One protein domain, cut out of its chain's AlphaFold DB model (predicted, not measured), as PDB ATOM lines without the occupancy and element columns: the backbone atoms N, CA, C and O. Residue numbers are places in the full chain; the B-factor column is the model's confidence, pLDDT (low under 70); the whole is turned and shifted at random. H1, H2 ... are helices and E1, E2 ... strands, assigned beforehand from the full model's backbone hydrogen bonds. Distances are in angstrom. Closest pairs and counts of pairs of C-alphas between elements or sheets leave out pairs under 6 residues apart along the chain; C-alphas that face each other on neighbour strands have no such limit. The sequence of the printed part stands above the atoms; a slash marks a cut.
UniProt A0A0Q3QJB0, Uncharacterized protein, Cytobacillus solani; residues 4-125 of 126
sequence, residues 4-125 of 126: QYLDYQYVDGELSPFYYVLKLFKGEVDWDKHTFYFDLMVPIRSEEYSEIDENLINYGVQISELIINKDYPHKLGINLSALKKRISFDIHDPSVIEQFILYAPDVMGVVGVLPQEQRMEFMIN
ATOM      1  N   GLN A   4     145.529 140.795 167.421       89.06
ATOM      2  CA  GLN A   4     146.488 139.853 168.005       89.06
ATOM      3  C   GLN A   4     145.744 138.675 168.620       89.06
ATOM      4  O   GLN A   4     144.841 138.879 169.435       89.06
ATOM      5  N   TYR A   5     146.115 137.456 168.246       87.12
ATOM      6  CA  TYR A   5     145.526 136.241 168.800       87.12
ATOM      7  C   TYR A   5     146.544 135.105 168.862       87.12
ATOM      8  O   TYR A   5     147.575 135.135 168.186       87.12
ATOM      9  N   LEU A   6     146.258 134.124 169.715       86.56
ATOM     10  CA  LEU A   6     147.044 132.900 169.836       86.56
ATOM     11  C   LEU A   6     146.340 131.760 169.102       86.56
ATOM     12  O   LEU A   6     145.164 131.496 169.347       86.56
ATOM     13  N   ASP A   7     147.090 131.080 168.243       86.25
ATOM     14  CA  ASP A   7     146.730 129.790 167.662       86.25
ATOM     15  C   ASP A   7     147.271 128.687 168.578       86.25
ATOM     16  O   ASP A   7     148.464 128.670 168.909       86.25
ATOM     17  N   TYR A   8     146.393 127.792 169.027       85.19
ATOM     18  CA  TYR A   8     146.758 126.706 169.933       85.19
ATOM     19  C   TYR A   8     146.826 125.393 169.170       85.19
ATOM     20  O   TYR A   8     145.917 125.051 168.420       85.19
ATOM     21  N   GLN A   9     147.868 124.614 169.437       85.12
ATOM     22  CA  GLN A   9     148.053 123.298 168.838       85.12
ATOM     23  C   GLN A   9     148.334 122.261 169.911       85.12
ATOM     24  O   GLN A   9     148.851 122.571 170.985       85.12
ATOM     25  N   TYR A  10     147.989 121.012 169.614       86.44
ATOM     26  CA  TYR A  10     148.352 119.892 170.468       86.44
ATOM     27  C   TYR A  10     149.818 119.525 170.238       86.44
ATOM     28  O   TYR A  10     150.178 119.017 169.176       86.44
ATOM     29  N   VAL A  11     150.651 119.754 171.250       83.56
ATOM     30  CA  VAL A  11     152.059 119.343 171.294       83.56
ATOM     31  C   VAL A  11     152.193 118.322 172.416       83.56
ATOM     32  O   VAL A  11     151.776 118.585 173.538       83.56
ATOM     33  N   ASP A  12     152.688 117.123 172.102       89.62
ATOM     34  CA  ASP A  12     152.810 116.006 173.056       89.62
ATOM     35  C   ASP A  12     151.506 115.665 173.813       89.62
ATOM     36  O   ASP A  12     151.518 115.174 174.940       89.62
ATOM     37  N   GLY A  13     150.356 115.890 173.167       87.25
ATOM     38  CA  GLY A  13     149.028 115.631 173.737       87.25
ATOM     39  C   GLY A  13     148.467 116.769 174.594       87.25
ATOM     40  O   GLY A  13     147.328 116.665 175.050       87.25
ATOM     41  N   GLU A  14     149.205 117.867 174.760       86.12
ATOM     42  CA  GLU A  14     148.770 119.048 175.504       86.12
ATOM     43  C   GLU A  14     148.465 120.215 174.560       86.12
ATOM     44  O   GLU A  14     149.252 120.547 173.672       86.12
ATOM     45  N   LEU A  15     147.311 120.860 174.756       83.75
ATOM     46  CA  LEU A  15     146.943 122.055 174.002       83.75
ATOM     47  C   LEU A  15     147.800 123.233 174.481       83.75
ATOM     48  O   LEU A  15     147.631 123.710 175.602       83.75
ATOM     49  N   SER A  16     148.694 123.705 173.619       84.50
ATOM     50  CA  SER A  16     149.654 124.762 173.928       84.50
ATOM     51  C   SER A  16     149.584 125.888 172.898       84.50
ATOM     52  O   SER A  16     149.334 125.621 171.721       84.50
ATOM     53  N   PRO A  17     149.820 127.147 173.303       85.31
ATOM     54  CA  PRO A  17     149.936 128.249 172.358       85.31
ATOM     55  C   PRO A  17     151.141 127.994 171.452       85.31
ATOM     56  O   PRO A  17     152.274 127.881 171.924       85.31
ATOM     57  N   PHE A  18     150.889 127.883 170.151       88.00
ATOM     58  CA  PHE A  18     151.905 127.513 169.176       88.00
ATOM     59  C   PHE A  18     152.287 128.696 168.296       88.00
ATOM     60  O   PHE A  18     153.471 129.028 168.203       88.00
ATOM     61  N   TYR A  19     151.302 129.405 167.739       90.69
ATOM     62  CA  TYR A  19     151.550 130.641 167.007       90.69
ATOM     63  C   TYR A  19     150.931 131.855 167.684       90.69
ATOM     64  O   TYR A  19     149.860 131.804 168.280       90.69
ATOM     65  N   TYR A  20     151.632 132.971 167.562       90.81
ATOM     66  CA  TYR A  20     151.145 134.297 167.877       90.81
ATOM     67  C   TYR A  20     150.932 135.024 166.554       90.81
ATOM     68  O   TYR A  20     151.874 135.199 165.776       90.81
ATOM     69  N   VAL A  21     149.692 135.406 166.274       91.50
ATOM     70  CA  VAL A  21     149.290 135.923 164.968       91.50
ATOM     71  C   VAL A  21     148.986 137.408 165.060       91.50
ATOM     72  O   VAL A  21     148.230 137.852 165.923       91.50
ATOM     73  N   LEU A  22     149.562 138.173 164.135       93.00
ATOM     74  CA  LEU A  22     149.268 139.586 163.925       93.00
ATOM     75  C   LEU A  22     148.513 139.747 162.611       93.00
ATOM     76  O   LEU A  22     149.124 139.754 161.541       93.00
ATOM     77  N   LYS A  23     147.193 139.916 162.681       92.44
ATOM     78  CA  LYS A  23     146.381 140.253 161.508       92.44
ATOM     79  C   LYS A  23     146.478 141.750 161.233       92.44
ATOM     80  O   LYS A  23     146.152 142.581 162.086       92.44
ATOM     81  N   LEU A  24     146.944 142.081 160.038       93.62
ATOM     82  CA  LEU A  24     147.232 143.434 159.594       93.62
ATOM     83  C   LEU A  24     145.993 144.056 158.944       93.62
ATOM     84  O   LEU A  24     145.217 143.389 158.263       93.62
ATOM     85  N   PHE A  25     145.828 145.364 159.122       90.56
ATOM     86  CA  PHE A  25     144.922 146.146 158.287       90.56
ATOM     87  C   PHE A  25     145.652 146.618 157.027       90.56
ATOM     88  O   PHE A  25     146.878 146.748 157.002       90.56
ATOM     89  N   LYS A  26     144.901 146.924 155.967       87.81
ATOM     90  CA  LYS A  26     145.486 147.483 154.744       87.81
ATOM     91  C   LYS A  26     146.231 148.786 155.060       87.81
ATOM     92  O   LYS A  26     145.632 149.728 155.572       87.81
ATOM     93  N   GLY A  27     147.519 148.836 154.718       88.44
ATOM     94  CA  GLY A  27     148.385 149.987 154.992       88.44
ATOM     95  C   GLY A  27     148.855 150.111 156.448       88.44
ATOM     96  O   GLY A  27     149.454 151.123 156.792       88.44
ATOM     97  N   GLU A  28     148.609 149.106 157.298       93.25
ATOM     98  CA  GLU A  28     149.086 149.083 158.691       93.25
ATOM     99  C   GLU A  28     150.619 149.061 158.764       93.25
ATOM    100  O   GLU A  28     151.217 149.687 159.640       93.25
ATOM    101  N   VAL A  29     151.261 148.364 157.822       95.69
ATOM    102  CA  VAL A  29     152.718 148.306 157.713       95.69
ATOM    103  C   VAL A  29     153.193 149.323 156.687       95.69
ATOM    104  O   VAL A  29     152.925 149.216 155.491       95.69
ATOM    105  N   ASP A  30     153.950 150.298 157.174       95.44
ATOM    106  CA  ASP A  30     154.714 151.220 156.344       95.44
ATOM    107  C   ASP A  30     156.024 150.540 155.920       95.44
ATOM    108  O   ASP A  30     157.023 150.545 156.645       95.44
ATOM    109  N   TRP A  31     155.990 149.897 154.751       94.31
ATOM    110  CA  TRP A  31     157.102 149.106 154.222       94.31
ATOM    111  C   TRP A  31     158.327 149.935 153.824       94.31
ATOM    112  O   TRP A  31     159.387 149.346 153.604       94.31
ATOM    113  N   ASP A  32     158.242 151.267 153.793       94.69
ATOM    114  CA  ASP A  32     159.398 152.141 153.564       94.69
ATOM    115  C   ASP A  32     160.246 152.321 154.833       94.69
ATOM    116  O   ASP A  32     161.426 152.678 154.764       94.69
ATOM    117  N   LYS A  33     159.692 152.000 156.009       96.06
ATOM    118  CA  LYS A  33     160.419 152.046 157.280       96.06
ATOM    119  C   LYS A  33     161.298 150.813 157.497       96.06
ATOM    120  O   LYS A  33     161.138 149.753 156.892       96.06
ATOM    121  N   HIS A  34     162.252 150.958 158.417       95.94
ATOM    122  CA  HIS A  34     163.123 149.860 158.841       95.94
ATOM    123  C   HIS A  34     162.474 148.935 159.870       95.94
ATOM    124  O   HIS A  34     162.843 147.763 159.931       95.94
ATOM    125  N   THR A  35     161.524 149.456 160.647       96.12
ATOM    126  CA  THR A  35     160.918 148.747 161.771       96.12
ATOM    127  C   THR A  35     159.421 149.003 161.816       96.12
ATOM    128  O   THR A  35     158.984 150.152 161.729       96.12
ATOM    129  N   PHE A  36     158.653 147.938 162.013       95.62
ATOM    130  CA  PHE A  36     157.239 147.997 162.352       95.62
ATOM    131  C   PHE A  36     157.086 147.699 163.839       95.62
ATOM    132  O   PHE A  36     157.392 146.593 164.272       95.62
ATOM    133  N   TYR A  37     156.662 148.687 164.623       94.06
ATOM    134  CA  TYR A  37     156.374 148.495 166.041       94.06
ATOM    135  C   TYR A  37     154.882 148.288 166.248       94.06
ATOM    136  O   TYR A  37     154.075 149.072 165.750       94.06
ATOM    137  N   PHE A  38     154.537 147.295 167.055       91.50
ATOM    138  CA  PHE A  38     153.181 147.072 167.535       91.50
ATOM    139  C   PHE A  38     153.184 146.970 169.058       91.50
ATOM    140  O   PHE A  38     154.176 146.561 169.662       91.50
ATOM    141  N   ASP A  39     152.088 147.397 169.678       88.81
ATOM    142  CA  ASP A  39     151.895 147.265 171.120       88.81
ATOM    143  C   ASP A  39     151.677 145.794 171.469       88.81
ATOM    144  O   ASP A  39     150.875 145.134 170.818       88.81
ATOM    145  N   LEU A  40     152.380 145.273 172.469       83.12
ATOM    146  CA  LEU A  40     152.122 143.933 172.985       83.12
ATOM    147  C   LEU A  40     150.824 143.981 173.787       83.12
ATOM    148  O   LEU A  40     150.782 144.545 174.879       83.12
ATOM    149  N   MET A  41     149.760 143.415 173.230       76.62
ATOM    150  CA  MET A  41     148.474 143.298 173.903       76.62
ATOM    151  C   MET A  41     148.261 141.865 174.358       76.62
ATOM    152  O   MET A  41     148.792 140.936 173.748       76.62
ATOM    153  N   VAL A  42     147.435 141.694 175.391       70.69
ATOM    154  CA  VAL A  42     146.869 140.385 175.722       70.69
ATOM    155  C   VAL A  42     146.248 139.816 174.444       70.69
ATOM    156  O   VAL A  42     145.309 140.422 173.913       70.69
ATOM    157  N   PRO A  43     146.775 138.704 173.912       67.88
ATOM    158  CA  PRO A  43     146.241 138.137 172.695       67.88
ATOM    159  C   PRO A  43     144.853 137.570 172.972       67.88
ATOM    160  O   PRO A  43     144.602 136.961 174.011       67.88
ATOM    161  N   ILE A  44     143.946 137.751 172.020       69.25
ATOM    162  CA  ILE A  44     142.621 137.152 172.107       69.25
ATOM    163  C   ILE A  44     142.802 135.634 172.025       69.25
ATOM    164  O   ILE A  44     143.300 135.114 171.024       69.25
ATOM    165  N   ARG A  45     142.389 134.918 173.073       66.50
ATOM    166  CA  ARG A  45     142.213 133.470 173.004       66.50
ATOM    167  C   ARG A  45     140.940 133.209 172.224       66.50
ATOM    168  O   ARG A  45     139.853 133.549 172.682       66.50
ATOM    169  N   SER A  46     141.081 132.644 171.038       55.97
ATOM    170  CA  SER A  46     139.920 132.337 170.228       55.97
ATOM    171  C   SER A  46     139.675 130.845 170.177       55.97
ATOM    172  O   SER A  46     140.464 130.100 169.607       55.97
ATOM    173  N   GLU A  47     138.547 130.422 170.736       52.81
ATOM    174  CA  GLU A  47     137.988 129.099 170.452       52.81
ATOM    175  C   GLU A  47     137.376 129.034 169.031       52.81
ATOM    176  O   GLU A  47     137.148 127.944 168.522       52.81
ATOM    177  N   GLU A  48     137.165 130.183 168.364       48.19
ATOM    178  CA  GLU A  48     136.598 130.313 167.003       48.19
ATOM    179  C   GLU A  48     137.643 130.570 165.888       48.19
ATOM    180  O   GLU A  48     137.317 130.455 164.712       48.19
ATOM    181  N   TYR A  49     138.892 130.917 166.230       52.56
ATOM    182  CA  TYR A  49     140.009 131.203 165.303       52.56
ATOM    183  C   TYR A  49     141.138 130.188 165.507       52.56
ATOM    184  O   TYR A  49     142.309 130.546 165.417       52.56
ATOM    185  N   SER A  50     140.795 128.939 165.836       55.34
ATOM    186  CA  SER A  50     141.763 127.879 166.154       55.34
ATOM    187  C   SER A  50     142.642 127.456 164.974       55.34
ATOM    188  O   SER A  50     143.349 126.460 165.084       55.34
ATOM    189  N   GLU A  51     142.526 128.140 163.840       63.56
ATOM    190  CA  GLU A  51     143.297 127.887 162.641       63.56
ATOM    191  C   GLU A  51     143.673 129.241 162.030       63.56
ATOM    192  O   GLU A  51     142.838 130.139 161.862       63.56
ATOM    193  N   ILE A  52     144.960 129.401 161.721       74.19
ATOM    194  CA  ILE A  52     145.454 130.473 160.856       74.19
ATOM    195  C   ILE A  52     144.595 130.483 159.586       74.19
ATOM    196  O   ILE A  52     144.416 129.446 158.951       74.19
ATOM    197  N   ASP A  53     144.065 131.648 159.208       77.12
ATOM    198  CA  ASP A  53     143.213 131.755 158.024       77.12
ATOM    199  C   ASP A  53     144.071 131.554 156.771       77.12
ATOM    200  O   ASP A  53     144.804 132.446 156.339       77.12
ATOM    201  N   GLU A  54     143.999 130.357 156.194       77.81
ATOM    202  CA  GLU A  54     144.773 129.975 155.010       77.81
ATOM    203  C   GLU A  54     144.358 130.743 153.745       77.81
ATOM    204  O   GLU A  54     145.067 130.699 152.739       77.81
ATOM    205  N   ASN A  55     143.236 131.473 153.778       85.75
ATOM    206  CA  ASN A  55     142.824 132.331 152.666       85.75
ATOM    207  C   ASN A  55     143.543 133.684 152.665       85.75
ATOM    208  O   ASN A  55     143.444 134.417 151.679       85.75
ATOM    209  N   LEU A  56     144.233 134.026 153.756       87.50
ATOM    210  CA  LEU A  56     145.023 135.244 153.872       87.50
ATOM    211  C   LEU A  56     146.480 134.980 153.500       87.50
ATOM    212  O   LEU A  56     147.018 133.886 153.688       87.50
ATOM    213  N   ILE A  57     147.154 136.010 152.992       91.12
ATOM    214  CA  ILE A  57     148.588 135.914 152.709       91.12
ATOM    215  C   ILE A  57     149.359 136.016 154.024       91.12
ATOM    216  O   ILE A  57     149.619 137.101 154.556       91.12
ATOM    217  N   ASN A  58     149.734 134.848 154.531       91.56
ATOM    218  CA  ASN A  58     150.443 134.680 155.789       91.56
ATOM    219  C   ASN A  58     151.951 134.676 155.556       91.56
ATOM    220  O   ASN A  58     152.450 134.020 154.641       91.56
ATOM    221  N   TYR A  59     152.697 135.370 156.414       93.88
ATOM    222  CA  TYR A  59     154.150 135.344 156.366       93.88
ATOM    223  C   TYR A  59     154.749 135.141 157.756       93.88
ATOM    224  O   TYR A  59     154.493 135.903 158.690       93.88
ATOM    225  N   GLY A  60     155.566 134.100 157.902       94.88
ATOM    226  CA  GLY A  60     156.234 133.806 159.167       94.88
ATOM    227  C   GLY A  60     157.285 134.861 159.496       94.88
ATOM    228  O   GLY A  60     158.028 135.256 158.602       94.88
ATOM    229  N   VAL A  61     157.401 135.277 160.755       96.12
ATOM    230  CA  VAL A  61     158.448 136.175 161.274       96.12
ATOM    231  C   VAL A  61     159.316 135.397 162.256       96.12
ATOM    232  O   VAL A  61     158.817 134.721 163.151       96.12
ATOM    233  N   GLN A  62     160.628 135.474 162.068       94.69
ATOM    234  CA  GLN A  62     161.607 134.762 162.882       94.69
ATOM    235  C   GLN A  62     162.003 135.589 164.106       94.69
ATOM    236  O   GLN A  62     162.039 136.817 164.051       94.69
ATOM    237  N   ILE A  63     162.412 134.924 165.192       92.38
ATOM    238  CA  ILE A  63     162.914 135.603 166.399       92.38
ATOM    239  C   ILE A  63     164.091 136.551 166.107       92.38
ATOM    240  O   ILE A  63     164.206 137.606 166.722       92.38
ATOM    241  N   SER A  64     164.937 136.226 165.125       93.12
ATOM    242  CA  SER A  64     166.067 137.060 164.683       93.12
ATOM    243  C   SER A  64     165.640 138.386 164.038       93.12
ATOM    244  O   SER A  64     166.450 139.306 163.914       93.12
ATOM    245  N   GLU A  65     164.377 138.493 163.627       94.94
ATOM    246  CA  GLU A  65     163.780 139.696 163.052       94.94
ATOM    247  C   GLU A  65     163.041 140.523 164.114       94.94
ATOM    248  O   GLU A  65     162.601 141.634 163.816       94.94
ATOM    249  N   LEU A  66     162.931 140.030 165.351       93.31
ATOM    250  CA  LEU A  66     162.314 140.758 166.452       93.31
ATOM    251  C   LEU A  66     163.275 141.784 167.057       93.31
ATOM    252  O   LEU A  66     164.461 141.536 167.263       93.31
ATOM    253  N   ILE A  67     162.736 142.959 167.364       91.88
ATOM    254  CA  ILE A  67     163.456 144.082 167.954       91.88
ATOM    255  C   ILE A  67     162.782 144.451 169.268       91.88
ATOM    256  O   ILE A  67     161.649 144.930 169.287       91.88
ATOM    257  N   ILE A  68     163.525 144.324 170.362       86.81
ATOM    258  CA  ILE A  68     163.142 144.878 171.660       86.81
ATOM    259  C   ILE A  68     163.761 146.266 171.769       86.81
ATOM    260  O   ILE A  68     164.972 146.428 171.603       86.81
ATOM    261  N   ASN A  69     162.941 147.272 172.059       83.75
ATOM    262  CA  ASN A  69     163.421 148.622 172.305       83.75
ATOM    263  C   ASN A  69     163.196 148.992 173.775       83.75
ATOM    264  O   ASN A  69     162.065 148.996 174.249       83.75
ATOM    265  N   LYS A  70     164.278 149.327 174.488       78.44
ATOM    266  CA  LYS A  70     164.226 149.707 175.909       78.44
ATOM    267  C   LYS A  70     163.428 150.988 176.155       78.44
ATOM    268  O   LYS A  70     162.864 151.136 177.233       78.44
ATOM    269  N   ASP A  71     163.354 151.866 175.159       81.00
ATOM    270  CA  ASP A  71     162.595 153.116 175.230       81.00
ATOM    271  C   ASP A  71     161.096 152.897 174.948       81.00
ATOM    272  O   ASP A  71     160.268 153.740 175.290       81.00
ATOM    273  N   TYR A  72     160.730 151.747 174.365       79.00
ATOM    274  CA  TYR A  72     159.345 151.347 174.089       79.00
ATOM    275  C   TYR A  72     159.046 149.963 174.683       79.00
ATOM    276  O   TYR A  72     158.793 149.017 173.939       79.00
ATOM    277  N   PRO A  73     159.053 149.822 176.019       72.62
ATOM    278  CA  PRO A  73     158.983 148.515 176.674       72.62
ATOM    279  C   PRO A  73     157.656 147.775 176.426       72.62
ATOM    280  O   PRO A  73     157.620 146.554 176.465       72.62
ATOM    281  N   HIS A  74     156.585 148.494 176.084       79.25
ATOM    282  CA  HIS A  74     155.286 147.905 175.742       79.25
ATOM    283  C   HIS A  74     155.149 147.518 174.264       79.25
ATOM    284  O   HIS A  74     154.075 147.094 173.842       79.25
ATOM    285  N   LYS A  75     156.194 147.712 173.451       87.75
ATOM    286  CA  LYS A  75     156.148 147.458 172.012       87.75
ATOM    287  C   LYS A  75     157.166 146.409 171.614       87.75
ATOM    288  O   LYS A  75     158.315 146.436 172.049       87.75
ATOM    289  N   LEU A  76     156.761 145.557 170.684       90.12
ATOM    290  CA  LEU A  76     157.667 144.683 169.962       90.12
ATOM    291  C   LEU A  76     157.845 145.229 168.548       90.12
ATOM    292  O   LEU A  76     156.893 145.657 167.894       90.12
ATOM    293  N   GLY A  77     159.094 145.294 168.101       93.56
ATOM    294  CA  GLY A  77     159.442 145.695 166.747       93.56
ATOM    295  C   GLY A  77     159.672 144.484 165.855       93.56
ATOM    296  O   GLY A  77     160.232 143.485 166.294       93.56
ATOM    297  N   ILE A  78     159.313 144.606 164.584       95.75
ATOM    298  CA  ILE A  78     159.707 143.692 163.514       95.75
ATOM    299  C   ILE A  78     160.664 144.443 162.597       95.75
ATOM    300  O   ILE A  78     160.334 145.514 162.081       95.75
ATOM    301  N   ASN A  79     161.854 143.889 162.384       96.81
ATOM    302  CA  ASN A  79     162.848 144.404 161.456       96.81
ATOM    303  C   ASN A  79     162.384 144.183 160.011       96.81
ATOM    304  O   ASN A  79     162.698 143.167 159.387       96.81
ATOM    305  N   LEU A  80     161.682 145.165 159.448       96.88
ATOM    306  CA  LEU A  80     161.193 145.121 158.071       96.88
ATOM    307  C   LEU A  80     162.333 145.018 157.057       96.88
ATOM    308  O   LEU A  80     162.137 144.490 155.970       96.88
ATOM    309  N   SER A  81     163.533 145.503 157.378       95.50
ATOM    310  CA  SER A  81     164.674 145.417 156.454       95.50
ATOM    311  C   SER A  81     165.184 143.985 156.310       95.50
ATOM    312  O   SER A  81     165.521 143.565 155.205       95.50
ATOM    313  N   ALA A  82     165.246 143.241 157.416       95.38
ATOM    314  CA  ALA A  82     165.588 141.821 157.406       95.38
ATOM    315  C   ALA A  82     164.449 140.995 156.797       95.38
ATOM    316  O   ALA A  82     164.689 140.209 155.879       95.38
ATOM    317  N   LEU A  83     163.212 141.274 157.218       95.56
ATOM    318  CA  LEU A  83     162.030 140.571 156.742       95.56
ATOM    319  C   LEU A  83     161.848 140.729 155.225       95.56
ATOM    320  O   LEU A  83     161.699 139.730 154.533       95.56
ATOM    321  N   LYS A  84     161.962 141.949 154.675       94.31
ATOM    322  CA  LYS A  84     161.857 142.209 153.225       94.31
ATOM    323  C   LYS A  84     162.874 141.422 152.403       94.31
ATOM    324  O   LYS A  84     162.526 140.926 151.338       94.31
ATOM    325  N   LYS A  85     164.114 141.281 152.888       92.56
ATOM    326  CA  LYS A  85     165.131 140.469 152.199       92.56
ATOM    327  C   LYS A  85     164.691 139.014 152.088       92.56
ATOM    328  O   LYS A  85     164.927 138.401 151.055       92.56
ATOM    329  N   ARG A  86     164.036 138.482 153.122       93.56
ATOM    330  CA  ARG A  86     163.494 137.121 153.112       93.56
ATOM    331  C   ARG A  86     162.239 137.025 152.239       93.56
ATOM    332  O   ARG A  86     162.185 136.148 151.392       93.56
ATOM    333  N   ILE A  87     161.310 137.978 152.367       91.38
ATOM    334  CA  ILE A  87     160.072 138.041 151.571       91.38
ATOM    335  C   ILE A  87     160.379 138.082 150.073       91.38
ATOM    336  O   ILE A  87     159.725 137.393 149.303       91.38
ATOM    337  N   SER A  88     161.391 138.851 149.656       87.88
ATOM    338  CA  SER A  88     161.693 139.078 148.236       87.88
ATOM    339  C   SER A  88     162.073 137.824 147.440       87.88
ATOM    340  O   SER A  88     162.113 137.885 146.212       87.88
ATOM    341  N   PHE A  89     162.347 136.702 148.114       80.06
ATOM    342  CA  PHE A  89     162.536 135.413 147.451       80.06
ATOM    343  C   PHE A  89     161.219 134.824 146.927       80.06
ATOM    344  O   PHE A  89     161.230 134.199 145.870       80.06
ATOM    345  N   ASP A  90     160.103 135.079 147.615       79.56
ATOM    346  CA  ASP A  90     158.812 134.425 147.368       79.56
ATOM    347  C   ASP A  90     157.714 135.406 146.913       79.56
ATOM    348  O   ASP A  90     156.824 135.041 146.146       79.56
ATOM    349  N   ILE A  91     157.769 136.668 147.357       84.69
ATOM    350  CA  ILE A  91     156.737 137.690 147.129       84.69
ATOM    351  C   ILE A  91     157.396 138.986 146.642       84.69
ATOM    352  O   ILE A  91     158.279 139.546 147.291       84.69
ATOM    353  N   HIS A  92     156.935 139.496 145.498       85.50
ATOM    354  CA  HIS A  92     157.482 140.715 144.894       85.50
ATOM    355  C   HIS A  92     157.003 142.004 145.583       85.50
ATOM    356  O   HIS A  92     157.765 142.962 145.692       85.50
ATOM    357  N   ASP A  93     155.755 142.019 146.059       91.00
ATOM    358  CA  ASP A  93     155.153 143.149 146.768       91.00
ATOM    359  C   ASP A  93     154.783 142.742 148.206       91.00
ATOM    360  O   ASP A  93     153.790 142.045 148.403       91.00
ATOM    361  N   PRO A  94     155.541 143.159 149.235       92.31
ATOM    362  CA  PRO A  94     155.259 142.773 150.616       92.31
ATOM    363  C   PRO A  94     153.956 143.383 151.161       92.31
ATOM    364  O   PRO A  94     153.454 142.922 152.183       92.31
ATOM    365  N   SER A  95     153.376 144.391 150.494       92.44
ATOM    366  CA  SER A  95     152.123 145.018 150.930       92.44
ATOM    367  C   SER A  95     150.904 144.104 150.817       92.44
ATOM    368  O   SER A  95     149.872 144.403 151.419       92.44
ATOM    369  N   VAL A  96     151.033 142.984 150.097       92.75
ATOM    370  CA  VAL A  96     149.990 141.959 150.012       92.75
ATOM    371  C   VAL A  96     149.930 141.060 151.247       92.75
ATOM    372  O   VAL A  96     148.978 140.307 151.372       92.75
ATOM    373  N   ILE A  97     150.922 141.111 152.145       94.12
ATOM    374  CA  ILE A  97     150.926 140.303 153.369       94.12
ATOM    375  C   ILE A  97     149.839 140.814 154.314       94.12
ATOM    376  O   ILE A  97     149.801 141.993 154.669       94.12
ATOM    377  N   GLU A  98     148.987 139.898 154.757       94.31
ATOM    378  CA  GLU A  98     147.824 140.185 155.593       94.31
ATOM    379  C   GLU A  98     148.011 139.703 157.028       94.31
ATOM    380  O   GLU A  98     147.398 140.260 157.941       94.31
ATOM    381  N   GLN A  99     148.872 138.706 157.257       94.06
ATOM    382  CA  GLN A  99     149.194 138.241 158.604       94.06
ATOM    383  C   GLN A  99     150.684 137.990 158.792       94.06
ATOM    384  O   GLN A  99     151.344 137.387 157.944       94.06
ATOM    385  N   PHE A 100     151.196 138.387 159.955       95.12
ATOM    386  CA  PHE A 100     152.469 137.876 160.448       95.12
ATOM    387  C   PHE A 100     152.237 136.734 161.428       95.12
ATOM    388  O   PHE A 100     151.471 136.879 162.382       95.12
ATOM    389  N   ILE A 101     152.933 135.623 161.198       94.44
ATOM    390  CA  ILE A 101     152.881 134.434 162.050       94.44
ATOM    391  C   ILE A 101     154.187 134.345 162.832       94.44
ATOM    392  O   ILE A 101     155.262 134.240 162.245       94.44
ATOM    393  N   LEU A 102     154.108 134.400 164.154       94.19
ATOM    394  CA  LEU A 102     155.259 134.287 165.045       94.19
ATOM    395  C   LEU A 102     155.144 133.011 165.866       94.19
ATOM    396  O   LEU A 102     154.038 132.579 166.183       94.19
ATOM    397  N   TYR A 103     156.269 132.422 166.258       92.31
ATOM    398  CA  TYR A 103     156.238 131.328 167.220       92.31
ATOM    399  C   TYR A 103     155.886 131.884 168.605       92.31
ATOM    400  O   TYR A 103     156.566 132.779 169.114       92.31
ATOM    401  N   ALA A 104     154.800 131.397 169.208       89.94
ATOM    402  CA  ALA A 104     154.294 131.955 170.460       89.94
ATOM    403  C   ALA A 104     155.317 131.861 171.610       89.94
ATOM    404  O   ALA A 104     155.501 132.869 172.294       89.94
ATOM    405  N   PRO A 105     156.058 130.749 171.798       88.00
ATOM    406  CA  PRO A 105     157.109 130.678 172.814       88.00
ATOM    407  C   PRO A 105     158.233 131.701 172.635       88.00
ATOM    408  O   PRO A 105     158.742 132.207 173.633       88.00
ATOM    409  N   ASP A 106     158.584 132.070 171.399       89.94
ATOM    410  CA  ASP A 106     159.583 133.118 171.149       89.94
ATOM    411  C   ASP A 106     159.062 134.481 171.616       89.94
ATOM    412  O   ASP A 106     159.755 135.212 172.329       89.94
ATOM    413  N   VAL A 107     157.810 134.805 171.274       88.06
ATOM    414  CA  VAL A 107     157.155 136.044 171.718       88.06
ATOM    415  C   VAL A 107     157.025 136.064 173.240       88.06
ATOM    416  O   VAL A 107     157.358 137.066 173.866       88.06
ATOM    417  N   MET A 108     156.613 134.958 173.861       83.00
ATOM    418  CA  MET A 108     156.490 134.846 175.319       83.00
ATOM    419  C   MET A 108     157.847 134.928 176.027       83.00
ATOM    420  O   MET A 108     157.949 135.570 177.071       83.00
ATOM    421  N   GLY A 109     158.904 134.345 175.458       80.94
ATOM    422  CA  GLY A 109     160.270 134.481 175.961       80.94
ATOM    423  C   GLY A 109     160.751 135.932 175.929       80.94
ATOM    424  O   GLY A 109     161.358 136.410 176.890       80.94
ATOM    425  N   VAL A 110     160.404 136.667 174.868       79.94
ATOM    426  CA  VAL A 110     160.653 138.110 174.752       79.94
ATOM    427  C   VAL A 110     159.805 138.916 175.745       79.94
ATOM    428  O   VAL A 110     160.327 139.795 176.424       79.94
ATOM    429  N   VAL A 111     158.519 138.605 175.915       76.31
ATOM    430  CA  VAL A 111     157.676 139.234 176.949       76.31
ATOM    431  C   VAL A 111     158.246 138.969 178.347       76.31
ATOM    432  O   VAL A 111     158.253 139.854 179.201       76.31
ATOM    433  N   GLY A 112     158.807 137.781 178.575       69.00
ATOM    434  CA  GLY A 112     159.445 137.389 179.829       69.00
ATOM    435  C   GLY A 112     160.594 138.303 180.270       69.00
ATOM    436  O   GLY A 112     160.865 138.372 181.474       69.00
ATOM    437  N   VAL A 113     161.223 139.042 179.346       67.38
ATOM    438  CA  VAL A 113     162.291 140.011 179.658       67.38
ATOM    439  C   VAL A 113     161.784 141.429 179.961       67.38
ATOM    440  O   VAL A 113     162.583 142.286 180.344       67.38
ATOM    441  N   LEU A 114     160.481 141.689 179.826       66.44
ATOM    442  CA  LEU A 114     159.871 142.982 180.153       66.44
ATOM    443  C   LEU A 114     159.750 143.199 181.679       66.44
ATOM    444  O   LEU A 114     159.766 142.237 182.455       66.44
ATOM    445  N   PRO A 115     159.611 144.456 182.150       65.62
ATOM    446  CA  PRO A 115     159.322 144.760 183.553       65.62
ATOM    447  C   PRO A 115     158.110 143.986 184.104       65.62
ATOM    448  O   PRO A 115     157.151 143.697 183.391       65.62
ATOM    449  N   GLN A 116     158.135 143.642 185.398       64.69
ATOM    450  CA  GLN A 116     157.135 142.766 186.033       64.69
ATOM    451  C   GLN A 116     155.691 143.277 185.925       64.69
ATOM    452  O   GLN A 116     154.790 142.477 185.689       64.69
ATOM    453  N   GLU A 117     155.487 144.586 186.055       63.78
ATOM    454  CA  GLU A 117     154.173 145.236 185.951       63.78
ATOM    455  C   GLU A 117     153.516 144.966 184.585       63.78
ATOM    456  O   GLU A 117     152.338 144.641 184.516       63.78
ATOM    457  N   GLN A 118     154.313 144.970 183.514       59.66
ATOM    458  CA  GLN A 118     153.861 144.757 182.134       59.66
ATOM    459  C   GLN A 118     153.642 143.273 181.821       59.66
ATOM    460  O   GLN A 118     152.726 142.904 181.088       59.66
ATOM    461  N   ARG A 119     154.465 142.397 182.414       64.50
ATOM    462  CA  ARG A 119     154.304 140.941 182.290       64.50
ATOM    463  C   ARG A 119     152.982 140.466 182.883       64.50
ATOM    464  O   ARG A 119     152.320 139.632 182.281       64.50
ATOM    465  N   MET A 120     152.595 141.000 184.041       59.19
ATOM    466  CA  MET A 120     151.346 140.632 184.714       59.19
ATOM    467  C   MET A 120     150.118 140.977 183.863       59.19
ATOM    468  O   MET A 120     149.232 140.144 183.723       59.19
ATOM    469  N   GLU A 121     150.086 142.157 183.235       62.81
ATOM    470  CA  GLU A 121     148.982 142.548 182.346       62.81
ATOM    471  C   GLU A 121     148.823 141.589 181.160       62.81
ATOM    472  O   GLU A 121     147.700 141.193 180.847       62.81
ATOM    473  N   PHE A 122     149.941 141.174 180.557       64.19
ATOM    474  CA  PHE A 122     149.955 140.234 179.438       64.19
ATOM    475  C   PHE A 122     149.592 138.799 179.865       64.19
ATOM    476  O   PHE A 122     148.838 138.131 179.169       64.19
ATOM    477  N   MET A 123     150.102 138.320 181.009       61.59
ATOM    478  CA  MET A 123     149.959 136.923 181.456       61.59
ATOM    479  C   MET A 123     148.644 136.606 182.180       61.59
ATOM    480  O   MET A 123     148.231 135.454 182.182       61.59
ATOM    481  N   ILE A 124     147.996 137.576 182.832       54.72
ATOM    482  CA  ILE A 124     146.781 137.322 183.636       54.72
ATOM    483  C   ILE A 124     145.546 137.052 182.760       54.72
ATOM    484  O   ILE A 124     144.578 136.463 183.234       54.72
ATOM    485  N   ASN A 125     145.580 137.458 181.489       47.81
ATOM    486  CA  ASN A 125     144.435 137.397 180.581       47.81
ATOM    487  C   ASN A 125     144.693 136.566 179.302       47.81
ATOM    488  O   ASN A 125     143.832 136.560 178.423       47.81
TER     489      ASN A 125
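AT A GLANCE: This is residues 4 to 125 of the 126 residues of an uncharacterized protein of Cytobacillus solani (UniProt A0A0Q3QJB0). Two small sheets make the body, a strongly twisted one of E1, E2, E7 and E4 and a smaller one of E3, E6 and E5, with H1 bridging them at one end and H2 at the other. H3 lies beyond H2, and the E1-E2 hairpin is the longest piece of the larger sheet. The 122 printed residues hold three named helices and seven named strands, in the order E1 E2 E3 E4 E5 E6 H1 E7 H2 H3, and the class is mixed, helices and strands. The larger sheet is mixed, in the order E1 E2 E7 E4, and the smaller, E3 E6 E5, is antiparallel. The whole is compact, with a radius of gyration of the C-alphas of 14.5 A and spans of 39 by 35 by 24 A.

IN THESE COORDINATES: E1, residues 4 to 11, begins at C-alpha 4 (146.488, 139.853, 168.005) and is 21.5 A long. E2, residues 14 to 23, is 25.5 A. E3 is residues 35 to 39, 13.1 A; E4 58 to 61, 9.8 A; E5 66 to 68, 6.7 A; E6 75 to 79, 12.9 A. H1 is residues 80 to 87, 9.7 A; E7 99 to 103, 13.1 A; H2 104 to 111, 10.3 A. H3, residues 116 to 123, is 10.3 A and ends at C-alpha 123 (149.959, 136.923, 181.456).

HOW THE PARTS SIT: E1 and E2 form an antiparallel hairpin at 152 degrees, with N 7 and O 19 at 2.9 A. E2 and E7 are antiparallel, with N 20 and O 102 at 2.8 A. E7 and E4 are parallel at 41 degrees, with N 61 and O 101 at 2.8 A. In the other sheet E3 and E6 are antiparallel, with N 78 and O 36 at 2.8 A, and E5 and E6 form a hairpin, with N 67 and O 77 at 2.8 A. H2 is on the larger sheet, over E2, at a height over the sheet of 9.0 A, and stands up from it at 70 degrees; the closest C-alphas of E2 and H2, those of Tyr 19 and Ala 104, are 4.6 A apart. H2 only grazes the smaller sheet, with residues 106 to 111, and H1 only grazes both sheets. H2 and H3 are close but not clearly touching, C-alphas 111 and 119 being 6.5 A apart. Every O i to N i+4 pair is within hydrogen-bond range in H2; in H1 and H3 it is 3 of 4.

THE WHOLE: The C-alphas farthest apart, those of Gly 13 and Asp 32, are 43.0 A apart. The printed part has no cut. The links E2 to E3, E3 to E4 and H1 to E7 are long; in the second, residues 44 to 45 pair in parallel with residues 5 to 6 of E1. Mean pLDDT of the printed part is 83.7; residues 43 to 51 and 112 to 125 are under 70.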